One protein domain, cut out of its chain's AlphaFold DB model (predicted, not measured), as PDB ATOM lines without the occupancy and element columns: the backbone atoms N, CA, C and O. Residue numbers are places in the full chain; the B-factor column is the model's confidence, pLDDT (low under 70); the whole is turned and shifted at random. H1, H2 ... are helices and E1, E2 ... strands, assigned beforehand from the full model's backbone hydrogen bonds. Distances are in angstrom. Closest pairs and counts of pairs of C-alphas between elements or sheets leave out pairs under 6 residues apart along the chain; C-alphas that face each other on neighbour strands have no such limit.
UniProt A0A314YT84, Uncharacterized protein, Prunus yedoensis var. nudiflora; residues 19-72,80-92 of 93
ATOM      1  N   SER A  19      44.970  28.771  10.695       74.69
ATOM      2  CA  SER A  19      43.967  28.164  11.571       74.69
ATOM      3  C   SER A  19      44.645  27.465  12.739       74.69
ATOM      4  O   SER A  19      45.621  26.740  12.538       74.69
ATOM      5  N   PHE A  20      44.075  27.613  13.936       82.50
ATOM      6  CA  PHE A  20      44.349  26.682  15.026       82.50
ATOM      7  C   PHE A  20      43.776  25.321  14.646       82.50
ATOM      8  O   PHE A  20      42.649  25.238  14.148       82.50
ATOM      9  N   HIS A  21      44.565  24.268  14.816       86.06
ATOM     10  CA  HIS A  21      44.101  22.922  14.492       86.06
ATOM     11  C   HIS A  21      43.225  22.353  15.599       86.06
ATOM     12  O   HIS A  21      42.297  21.602  15.302       86.06
ATOM     13  N   ASP A  22      43.523  22.711  16.849       89.81
ATOM     14  CA  ASP A  22      42.841  22.170  18.014       89.81
ATOM     15  C   ASP A  22      42.994  23.090  19.237       89.81
ATOM     16  O   ASP A  22      43.920  23.907  19.313       89.81
ATOM     17  N   ILE A  23      42.071  22.975  20.188       92.31
ATOM     18  CA  ILE A  23      42.049  23.746  21.434       92.31
ATOM     19  C   ILE A  23      41.402  22.917  22.547       92.31
ATOM     20  O   ILE A  23      40.387  22.257  22.335       92.31
ATOM     21  N   SER A  24      41.992  22.939  23.740       93.06
ATOM     22  CA  SER A  24      41.405  22.285  24.912       93.06
ATOM     23  C   SER A  24      40.308  23.141  25.542       93.06
ATOM     24  O   SER A  24      40.260  24.350  25.338       93.06
ATOM     25  N   ASP A  25      39.502  22.542  26.420       95.31
ATOM     26  CA  ASP A  25      38.683  23.306  27.365       95.31
ATOM     27  C   ASP A  25      39.559  24.284  28.175       95.31
ATOM     28  O   ASP A  25      40.758  24.052  28.383       95.31
ATOM     29  N   VAL A  26      38.957  25.377  28.649       94.69
ATOM     30  CA  VAL A  26      39.653  26.334  29.518       94.69
ATOM     31  C   VAL A  26      39.598  25.822  30.949       94.69
ATOM     32  O   VAL A  26      38.518  25.669  31.522       94.69
ATOM     33  N   GLU A  27      40.762  25.587  31.537       95.50
ATOM     34  CA  GLU A  27      40.929  25.098  32.899       95.50
ATOM     35  C   GLU A  27      41.283  26.244  33.849       95.50
ATOM     36  O   GLU A  27      42.009  27.173  33.492       95.50
ATOM     37  N   PHE A  28      40.838  26.145  35.096       94.81
ATOM     38  CA  PHE A  28      41.181  27.065  36.171       94.81
ATOM     39  C   PHE A  28      41.548  26.299  37.434       94.81
ATOM     40  O   PHE A  28      40.884  25.322  37.782       94.81
ATOM     41  N   GLN A  29      42.557  26.790  38.146       95.12
ATOM     42  CA  GLN A  29      42.890  26.374  39.502       95.12
ATOM     43  C   GLN A  29      43.281  27.613  40.305       95.12
ATOM     44  O   GLN A  29      44.212  28.329  39.938       95.12
ATOM     45  N   ASP A  30      42.544  27.891  41.380       91.19
ATOM     46  CA  ASP A  30      42.662  29.128  42.155       91.19
ATOM     47  C   ASP A  30      42.669  30.389  41.268       91.19
ATOM     48  O   ASP A  30      41.650  30.733  40.668       91.19
ATOM     49  N   ASN A  31      43.811  31.080  41.180       91.50
ATOM     50  CA  ASN A  31      43.988  32.307  40.398       91.50
ATOM     51  C   ASN A  31      44.647  32.060  39.030       91.50
ATOM     52  O   ASN A  31      44.910  33.013  38.293       91.50
ATOM     53  N   TRP A  32      44.943  30.804  38.697       94.25
ATOM     54  CA  TRP A  32      45.525  30.414  37.422       94.25
ATOM     55  C   TRP A  32      44.446  29.975  36.442       94.25
ATOM     56  O   TRP A  32      43.539  29.223  36.792       94.25
ATOM     57  N   GLY A  33      44.584  30.421  35.196       93.31
ATOM     58  CA  GLY A  33      43.865  29.887  34.046       93.31
ATOM     59  C   GLY A  33      44.851  29.242  33.076       93.31
ATOM     60  O   GLY A  33      45.946  29.771  32.874       93.31
ATOM     61  N   ARG A  34      44.474  28.110  32.483       93.75
ATOM     62  CA  ARG A  34      45.268  27.386  31.485       93.75
ATOM     63  C   ARG A  34      44.380  26.960  30.323       93.75
ATOM     64  O   ARG A  34      43.246  26.535  30.509       93.75
ATOM     65  N   VAL A  35      44.928  27.057  29.120       93.31
ATOM     66  CA  VAL A  35      44.352  26.485  27.906       93.31
ATOM     67  C   VAL A  35      45.495  25.984  27.033       93.31
ATOM     68  O   VAL A  35      46.549  26.623  26.958       93.31
ATOM     69  N   TRP A  36      45.300  24.834  26.402       92.50
ATOM     70  CA  TRP A  36      46.205  24.313  25.391       92.50
ATOM     71  C   TRP A  36      45.651  24.631  24.004       92.50
ATOM     72  O   TRP A  36      44.459  24.471  23.755       92.50
ATOM     73  N   VAL A  37      46.519  25.093  23.107       90.69
ATOM     74  CA  VAL A  37      46.157  25.457  21.735       90.69
ATOM     75  C   VAL A  37      47.186  24.854  20.788       90.69
ATOM     76  O   VAL A  37      48.382  25.125  20.928       90.69
ATOM     77  N   ASP A  38      46.730  24.084  19.802       90.62
ATOM     78  CA  ASP A  38      47.539  23.736  18.637       90.62
ATOM     79  C   ASP A  38      47.476  24.891  17.640       90.62
ATOM     80  O   ASP A  38      46.476  25.093  16.941       90.62
ATOM     81  N   LEU A  39      48.567  25.652  17.570       85.69
ATOM     82  CA  LEU A  39      48.679  26.773  16.644       85.69
ATOM     83  C   LEU A  39      48.593  26.332  15.176       85.69
ATOM     84  O   LEU A  39      48.251  27.153  14.336       85.69
ATOM     85  N   GLY A  40      48.834  25.061  14.848       85.94
ATOM     86  CA  GLY A  40      48.643  24.534  13.504       85.94
ATOM     87  C   GLY A  40      49.456  25.271  12.440       85.94
ATOM     88  O   GLY A  40      50.685  25.316  12.503       85.94
ATOM     89  N   THR A  41      48.770  25.834  11.440       84.44
ATOM     90  CA  THR A  41      49.384  26.685  10.403       84.44
ATOM     91  C   THR A  41      49.487  28.154  10.807       84.44
ATOM     92  O   THR A  41      49.952  28.965  10.000       84.44
ATOM     93  N   ALA A  42      49.056  28.510  12.021       83.50
ATOM     94  CA  ALA A  42      49.140  29.872  12.504       83.50
ATOM     95  C   ALA A  42      50.588  30.323  12.650       83.50
ATOM     96  O   ALA A  42      51.463  29.607  13.143       83.50
ATOM     97  N   ASP A  43      50.835  31.542  12.190       80.56
ATOM     98  CA  ASP A  43      52.131  32.169  12.331       80.56
ATOM     99  C   ASP A  43      52.335  32.710  13.753       80.56
ATOM    100  O   ASP A  43      51.427  32.839  14.575       80.56
ATOM    101  N   TYR A  44      53.582  33.057  14.047       78.62
ATOM    102  CA  TYR A  44      53.984  33.650  15.320       78.62
ATOM    103  C   TYR A  44      53.345  35.028  15.574       78.62
ATOM    104  O   TYR A  44      53.306  35.462  16.724       78.62
ATOM    105  N   PHE A  45      52.802  35.701  14.549       82.19
ATOM    106  CA  PHE A  45      52.059  36.951  14.735       82.19
ATOM    107  C   PHE A  45      50.751  36.738  15.500       82.19
ATOM    108  O   PHE A  45      50.336  37.632  16.238       82.19
ATOM    109  N   ALA A  46      50.131  35.558  15.408       84.00
ATOM    110  CA  ALA A  46      48.935  35.236  16.187       84.00
ATOM    111  C   ALA A  46      49.163  35.382  17.704       84.00
ATOM    112  O   ALA A  46      48.269  35.827  18.425       84.00
ATOM    113  N   VAL A  47      50.372  35.071  18.190       86.19
ATOM    114  CA  VAL A  47      50.732  35.208  19.611       86.19
ATOM    115  C   VAL A  47      50.860  36.675  20.021       86.19
ATOM    116  O   VAL A  47      50.432  37.033  21.115       86.19
ATOM    117  N   ASP A  48      51.389  37.537  19.149       88.00
ATOM    118  CA  ASP A  48      51.467  38.981  19.411       88.00
ATOM    119  C   ASP A  48      50.067  39.603  19.506       88.00
ATOM    120  O   ASP A  48      49.751  40.323  20.454       88.00
ATOM    121  N   VAL A  49      49.174  39.241  18.579       89.69
ATOM    122  CA  VAL A  49      47.766  39.662  18.623       89.69
ATOM    123  C   VAL A  49      47.085  39.165  19.901       89.69
ATOM    124  O   VAL A  49      46.410  39.946  20.572       89.69
ATOM    125  N   LEU A  50      47.298  37.902  20.287       90.06
ATOM    126  CA  LEU A  50      46.776  37.350  21.540       90.06
ATOM    127  C   LEU A  50      47.292  38.124  22.761       90.06
ATOM    128  O   LEU A  50      46.509  38.467  23.644       90.06
ATOM    129  N   LEU A  51      48.586  38.435  22.810       91.75
ATOM    130  CA  LEU A  51      49.191  39.176  23.915       91.75
ATOM    131  C   LEU A  51      48.646  40.609  24.008       91.75
ATOM    132  O   LEU A  51      48.375  41.098  25.109       91.75
ATOM    133  N   ASN A  52      48.400  41.254  22.868       92.56
ATOM    134  CA  ASN A  52      47.730  42.552  22.814       92.56
ATOM    135  C   ASN A  52      46.290  42.463  23.352       92.56
ATOM    136  O   ASN A  52      45.896  43.281  24.184       92.56
ATOM    137  N   CYS A  53      45.529  41.432  22.969       93.81
ATOM    138  CA  CYS A  53      44.189  41.183  23.512       93.81
ATOM    139  C   CYS A  53      44.211  40.955  25.033       93.81
ATOM    140  O   CYS A  53      43.402  41.539  25.753       93.81
ATOM    141  N   LEU A  54      45.155  40.153  25.539       94.50
ATOM    142  CA  LEU A  54      45.321  39.906  26.975       94.50
ATOM    143  C   LEU A  54      45.739  41.168  27.736       94.50
ATOM    144  O   LEU A  54      45.324  41.361  28.874       94.50
ATOM    145  N   THR A  55      46.513  42.057  27.111       95.00
ATOM    146  CA  THR A  55      46.885  43.352  27.701       95.00
ATOM    147  C   THR A  55      45.660  44.243  27.890       95.00
ATOM    148  O   THR A  55      45.465  44.791  28.976       95.00
ATOM    149  N   VAL A  56      44.797  44.342  26.874       96.56
ATOM    150  CA  VAL A  56      43.539  45.102  26.973       96.56
ATOM    151  C   VAL A  56      42.621  44.480  28.025       96.56
ATOM    152  O   VAL A  56      42.153  45.187  28.919       96.56
ATOM    153  N   LEU A  57      42.448  43.153  27.991       95.62
ATOM    154  CA  LEU A  57      41.692  42.408  29.001       95.62
ATOM    155  C   LEU A  57      42.207  42.703  30.420       95.62
ATOM    156  O   LEU A  57      41.406  42.937  31.328       95.62
ATOM    157  N   SER A  58      43.536  42.751  30.576       96.62
ATOM    158  CA  SER A  58      44.206  43.058  31.837       96.62
ATOM    159  C   SER A  58      43.866  44.451  32.364       96.62
ATOM    160  O   SER A  58      43.585  44.631  33.550       96.62
ATOM    161  N   SER A  59      43.855  45.441  31.470       96.38
ATOM    162  CA  SER A  59      43.593  46.836  31.830       96.38
ATOM    163  C   SER A  59      42.124  47.152  32.107       96.38
ATOM    164  O   SER A  59      41.843  48.018  32.934       96.38
ATOM    165  N   GLU A  60      41.194  46.480  31.428       97.12
ATOM    166  CA  GLU A  60      39.781  46.878  31.432       97.12
ATOM    167  C   GLU A  60      38.888  45.992  32.306       97.12
ATOM    168  O   GLU A  60      37.884  46.478  32.827       97.12
ATOM    169  N   TYR A  61      39.234  44.712  32.488       94.75
ATOM    170  CA  TYR A  61      38.326  43.741  33.110       94.75
ATOM    171  C   TYR A  61      38.945  42.999  34.294       94.75
ATOM    172  O   TYR A  61      38.299  42.868  35.334       94.75
ATOM    173  N   LEU A  62      40.174  42.493  34.154       92.50
ATOM    174  CA  LEU A  62      40.789  41.612  35.149       92.50
ATOM    175  C   LEU A  62      42.301  41.812  35.183       92.50
ATOM    176  O   LEU A  62      42.962  41.378  34.259       92.50
ATOM    177  N   GLY A  63      42.867  42.355  36.261       94.56
ATOM    178  CA  GLY A  63      44.318  42.557  36.361       94.56
ATOM    179  C   GLY A  63      45.122  41.253  36.276       94.56
ATOM    180  O   GLY A  63      45.248  40.531  37.266       94.56
ATOM    181  N   ILE A  64      45.706  40.971  35.109       95.19
ATOM    182  CA  ILE A  64      46.573  39.811  34.875       95.19
ATOM    183  C   ILE A  64      47.977  40.147  35.380       95.19
ATOM    184  O   ILE A  64      48.637  41.044  34.854       95.19
ATOM    185  N   GLN A  65      48.442  39.417  36.396       93.94
ATOM    186  CA  GLN A  65      49.770  39.620  36.990       93.94
ATOM    187  C   GLN A  65      50.885  38.896  36.232       93.94
ATOM    188  O   GLN A  65      52.009  39.391  36.168       93.94
ATOM    189  N   GLN A  66      50.590  37.721  35.679       92.31
ATOM    190  CA  GLN A  66      51.576  36.878  35.017       92.31
ATOM    191  C   GLN A  66      50.929  36.086  33.882       92.31
ATOM    192  O   GLN A  66      49.835  35.550  34.029       92.31
ATOM    193  N   ILE A  67      51.649  35.997  32.765       92.31
ATOM    194  CA  ILE A  67      51.338  35.122  31.636       92.31
ATOM    195  C   ILE A  67      52.551  34.214  31.439       92.31
ATOM    196  O   ILE A  67      53.689  34.686  31.440       92.31
ATOM    197  N   VAL A  68      52.311  32.914  31.297       92.06
ATOM    198  CA  VAL A  68      53.346  31.905  31.056       92.06
ATOM    199  C   VAL A  68      53.010  31.191  29.754       92.06
ATOM    200  O   VAL A  68      51.871  30.777  29.556       92.06
ATOM    201  N   PHE A  69      53.997  31.057  28.869       89.81
ATOM    202  CA  PHE A  69      53.860  30.307  27.624       89.81
ATOM    203  C   PHE A  69      54.618  28.988  27.724       89.81
ATOM    204  O   PHE A  69      55.821  28.977  27.990       89.81
ATOM    205  N   GLY A  70      53.913  27.889  27.462       88.38
ATOM    206  CA  GLY A  70      54.470  26.545  27.547       88.38
ATOM    207  C   GLY A  70      54.866  26.135  28.969       88.38
ATOM    208  O   GLY A  70      54.542  26.798  29.954       88.38
ATOM    209  N   GLY A  71      55.581  25.015  29.055       88.69
ATOM    210  CA  GLY A  71      55.895  24.362  30.323       88.69
ATOM    211  C   GLY A  71      54.785  23.422  30.793       88.69
ATOM    212  O   GLY A  71      53.700  23.364  30.226       88.69
ATOM    213  N   ASN A  72      55.098  22.661  31.832       88.12
ATOM    214  CA  ASN A  72      54.244  21.635  32.437       88.12
ATOM    215  C   ASN A  72      53.808  21.998  33.869       88.12
ATOM    216  O   ASN A  72      53.165  21.197  34.545       88.12
ATOM    217  N   GLY A  80      47.817  17.691  34.617       87.94
ATOM    218  CA  GLY A  80      47.021  16.565  35.125       87.94
ATOM    219  C   GLY A  80      46.435  16.746  36.533       87.94
ATOM    220  O   GLY A  80      45.560  15.969  36.926       87.94
ATOM    221  N   MET A  81      46.832  17.782  37.280       92.81
ATOM    222  CA  MET A  81      46.180  18.130  38.548       92.81
ATOM    223  C   MET A  81      44.773  18.686  38.290       92.81
ATOM    224  O   MET A  81      44.608  19.827  37.857       92.81
ATOM    225  N   THR A  82      43.765  17.857  38.561       94.38
ATOM    226  CA  THR A  82      42.344  18.102  38.239       94.38
ATOM    227  C   THR A  82      41.416  17.882  39.440       94.38
ATOM    228  O   THR A  82      40.203  17.719  39.302       94.38
ATOM    229  N   ASN A  83      41.981  17.858  40.650       93.31
ATOM    230  CA  ASN A  83      41.220  17.685  41.877       93.31
ATOM    231  C   ASN A  83      40.418  18.955  42.193       93.31
ATOM    232  O   ASN A  83      40.969  20.046  42.335       93.31
ATOM    233  N   THR A  84      39.106  18.802  42.339       92.00
ATOM    234  CA  THR A  84      38.187  19.902  42.649       92.00
ATOM    235  C   THR A  84      38.415  20.506  44.034       92.00
ATOM    236  O   THR A  84      38.068  21.665  44.246       92.00
ATOM    237  N   GLU A  85      38.985  19.742  44.975       92.69
ATOM    238  CA  GLU A  85      39.336  20.250  46.310       92.69
ATOM    239  C   GLU A  85      40.450  21.299  46.244       92.69
ATOM    240  O   GLU A  85      40.441  22.243  47.030       92.69
ATOM    241  N   ASP A  86      41.323  21.201  45.238       89.56
ATOM    242  CA  ASP A  86      42.386  22.169  44.950       89.56
ATOM    243  C   ASP A  86      41.871  23.346  44.094       89.56
ATOM    244  O   ASP A  86      42.640  24.035  43.437       89.56
ATOM    245  N   GLY A  87      40.550  23.547  44.019       91.88
ATOM    246  CA  GLY A  87      39.938  24.649  43.273       91.88
ATOM    247  C   GLY A  87      39.804  24.422  41.764       91.88
ATOM    248  O   GLY A  87      39.394  25.350  41.063       91.88
ATOM    249  N   TYR A  88      40.092  23.212  41.263       95.88
ATOM    250  CA  TYR A  88      40.017  22.896  39.834       95.88
ATOM    251  C   TYR A  88      38.599  23.026  39.263       95.88
ATOM    252  O   TYR A  88      37.634  22.461  39.794       95.88
ATOM    253  N   LYS A  89      38.480  23.742  38.142       96.06
ATOM    254  CA  LYS A  89      37.252  23.915  37.350       96.06
ATOM    255  C   LYS A  89      37.616  23.986  35.871       96.06
ATOM    256  O   LYS A  89      38.685  24.479  35.534       96.06
ATOM    257  N   TYR A  90      36.716  23.569  34.985       95.81
ATOM    258  CA  TYR A  90      36.903  23.740  33.545       95.81
ATOM    259  C   TYR A  90      35.623  24.226  32.868       95.81
ATOM    260  O   TYR A  90      34.515  23.988  33.357       95.81
ATOM    261  N   PHE A  91      35.789  24.910  31.740       95.62
ATOM    262  CA  PHE A  91      34.710  25.432  30.915       95.62
ATOM    263  C   PHE A  91      34.917  24.996  29.470       95.62
ATOM    264  O   PHE A  91      35.994  25.190  28.906       95.62
ATOM    265  N   LYS A  92      33.864  24.426  28.883       93.69
ATOM    266  CA  LYS A  92      33.865  24.018  27.479       93.69
ATOM    267  C   LYS A  92      33.776  25.222  26.557       93.69
ATOM    268  O   LYS A  92      33.006  26.143  26.846       93.69
TER     269      LYS A  92
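AT A GLANCE: This is residues 19 to 72 and 80 to 92 of the 93 residues of an uncharacterized protein of Prunus yedoensis var. nudiflora (UniProt A0A314YT84). With little regular structure, this is a small antiparallel sheet, E2 - E1 - E3, with one helix, H1, set away from it and loops between. The short pairing of residues 22 to 23 with 37 to 38, antiparallel, extends the E1 and E2 hairpin. The printed part has 67 residues, 26 in named elements, ordered E1 E2 H1 E3, class mixed. It is only just loose, close to compact: radius of gyration of the C-alphas 13.4 A, spans 38 by 29 by 22 A.

HOW THE PARTS SIT: Start at inner strand E1, residues 26 to 29. E2, residues 32 to 34, forms a hairpin with it, at 153 degrees; N 27 and O 34 are 2.9 A apart, within hydrogen-bond range. On E1's other side find E3, residues 89 to 91, antiparallel at 164 degrees, with N 28 and O 89 at 2.8 A. H1, residues 45 to 60, is not on the sheet and is apart from E1; its every O i to N i+4 pair is within hydrogen-bond range.

IN THESE COORDINATES: Find C-alpha 26 at (39.653, 26.334, 29.518); E1 runs 10.5 A, E2 6.7 A. From C-alpha 45 at (52.059, 36.951, 14.735), H1 runs 23.0 A. E3, 7.1 A, ends at (34.710, 25.432, 30.915).

THE WHOLE: Asp 43 and Glu 85 have the C-alphas farthest apart, 38.2 A. Residues 73 to 79 are not printed; C-alphas 72 and 80 are 9.2 A apart. No printed residue is under 70 in pLDDT.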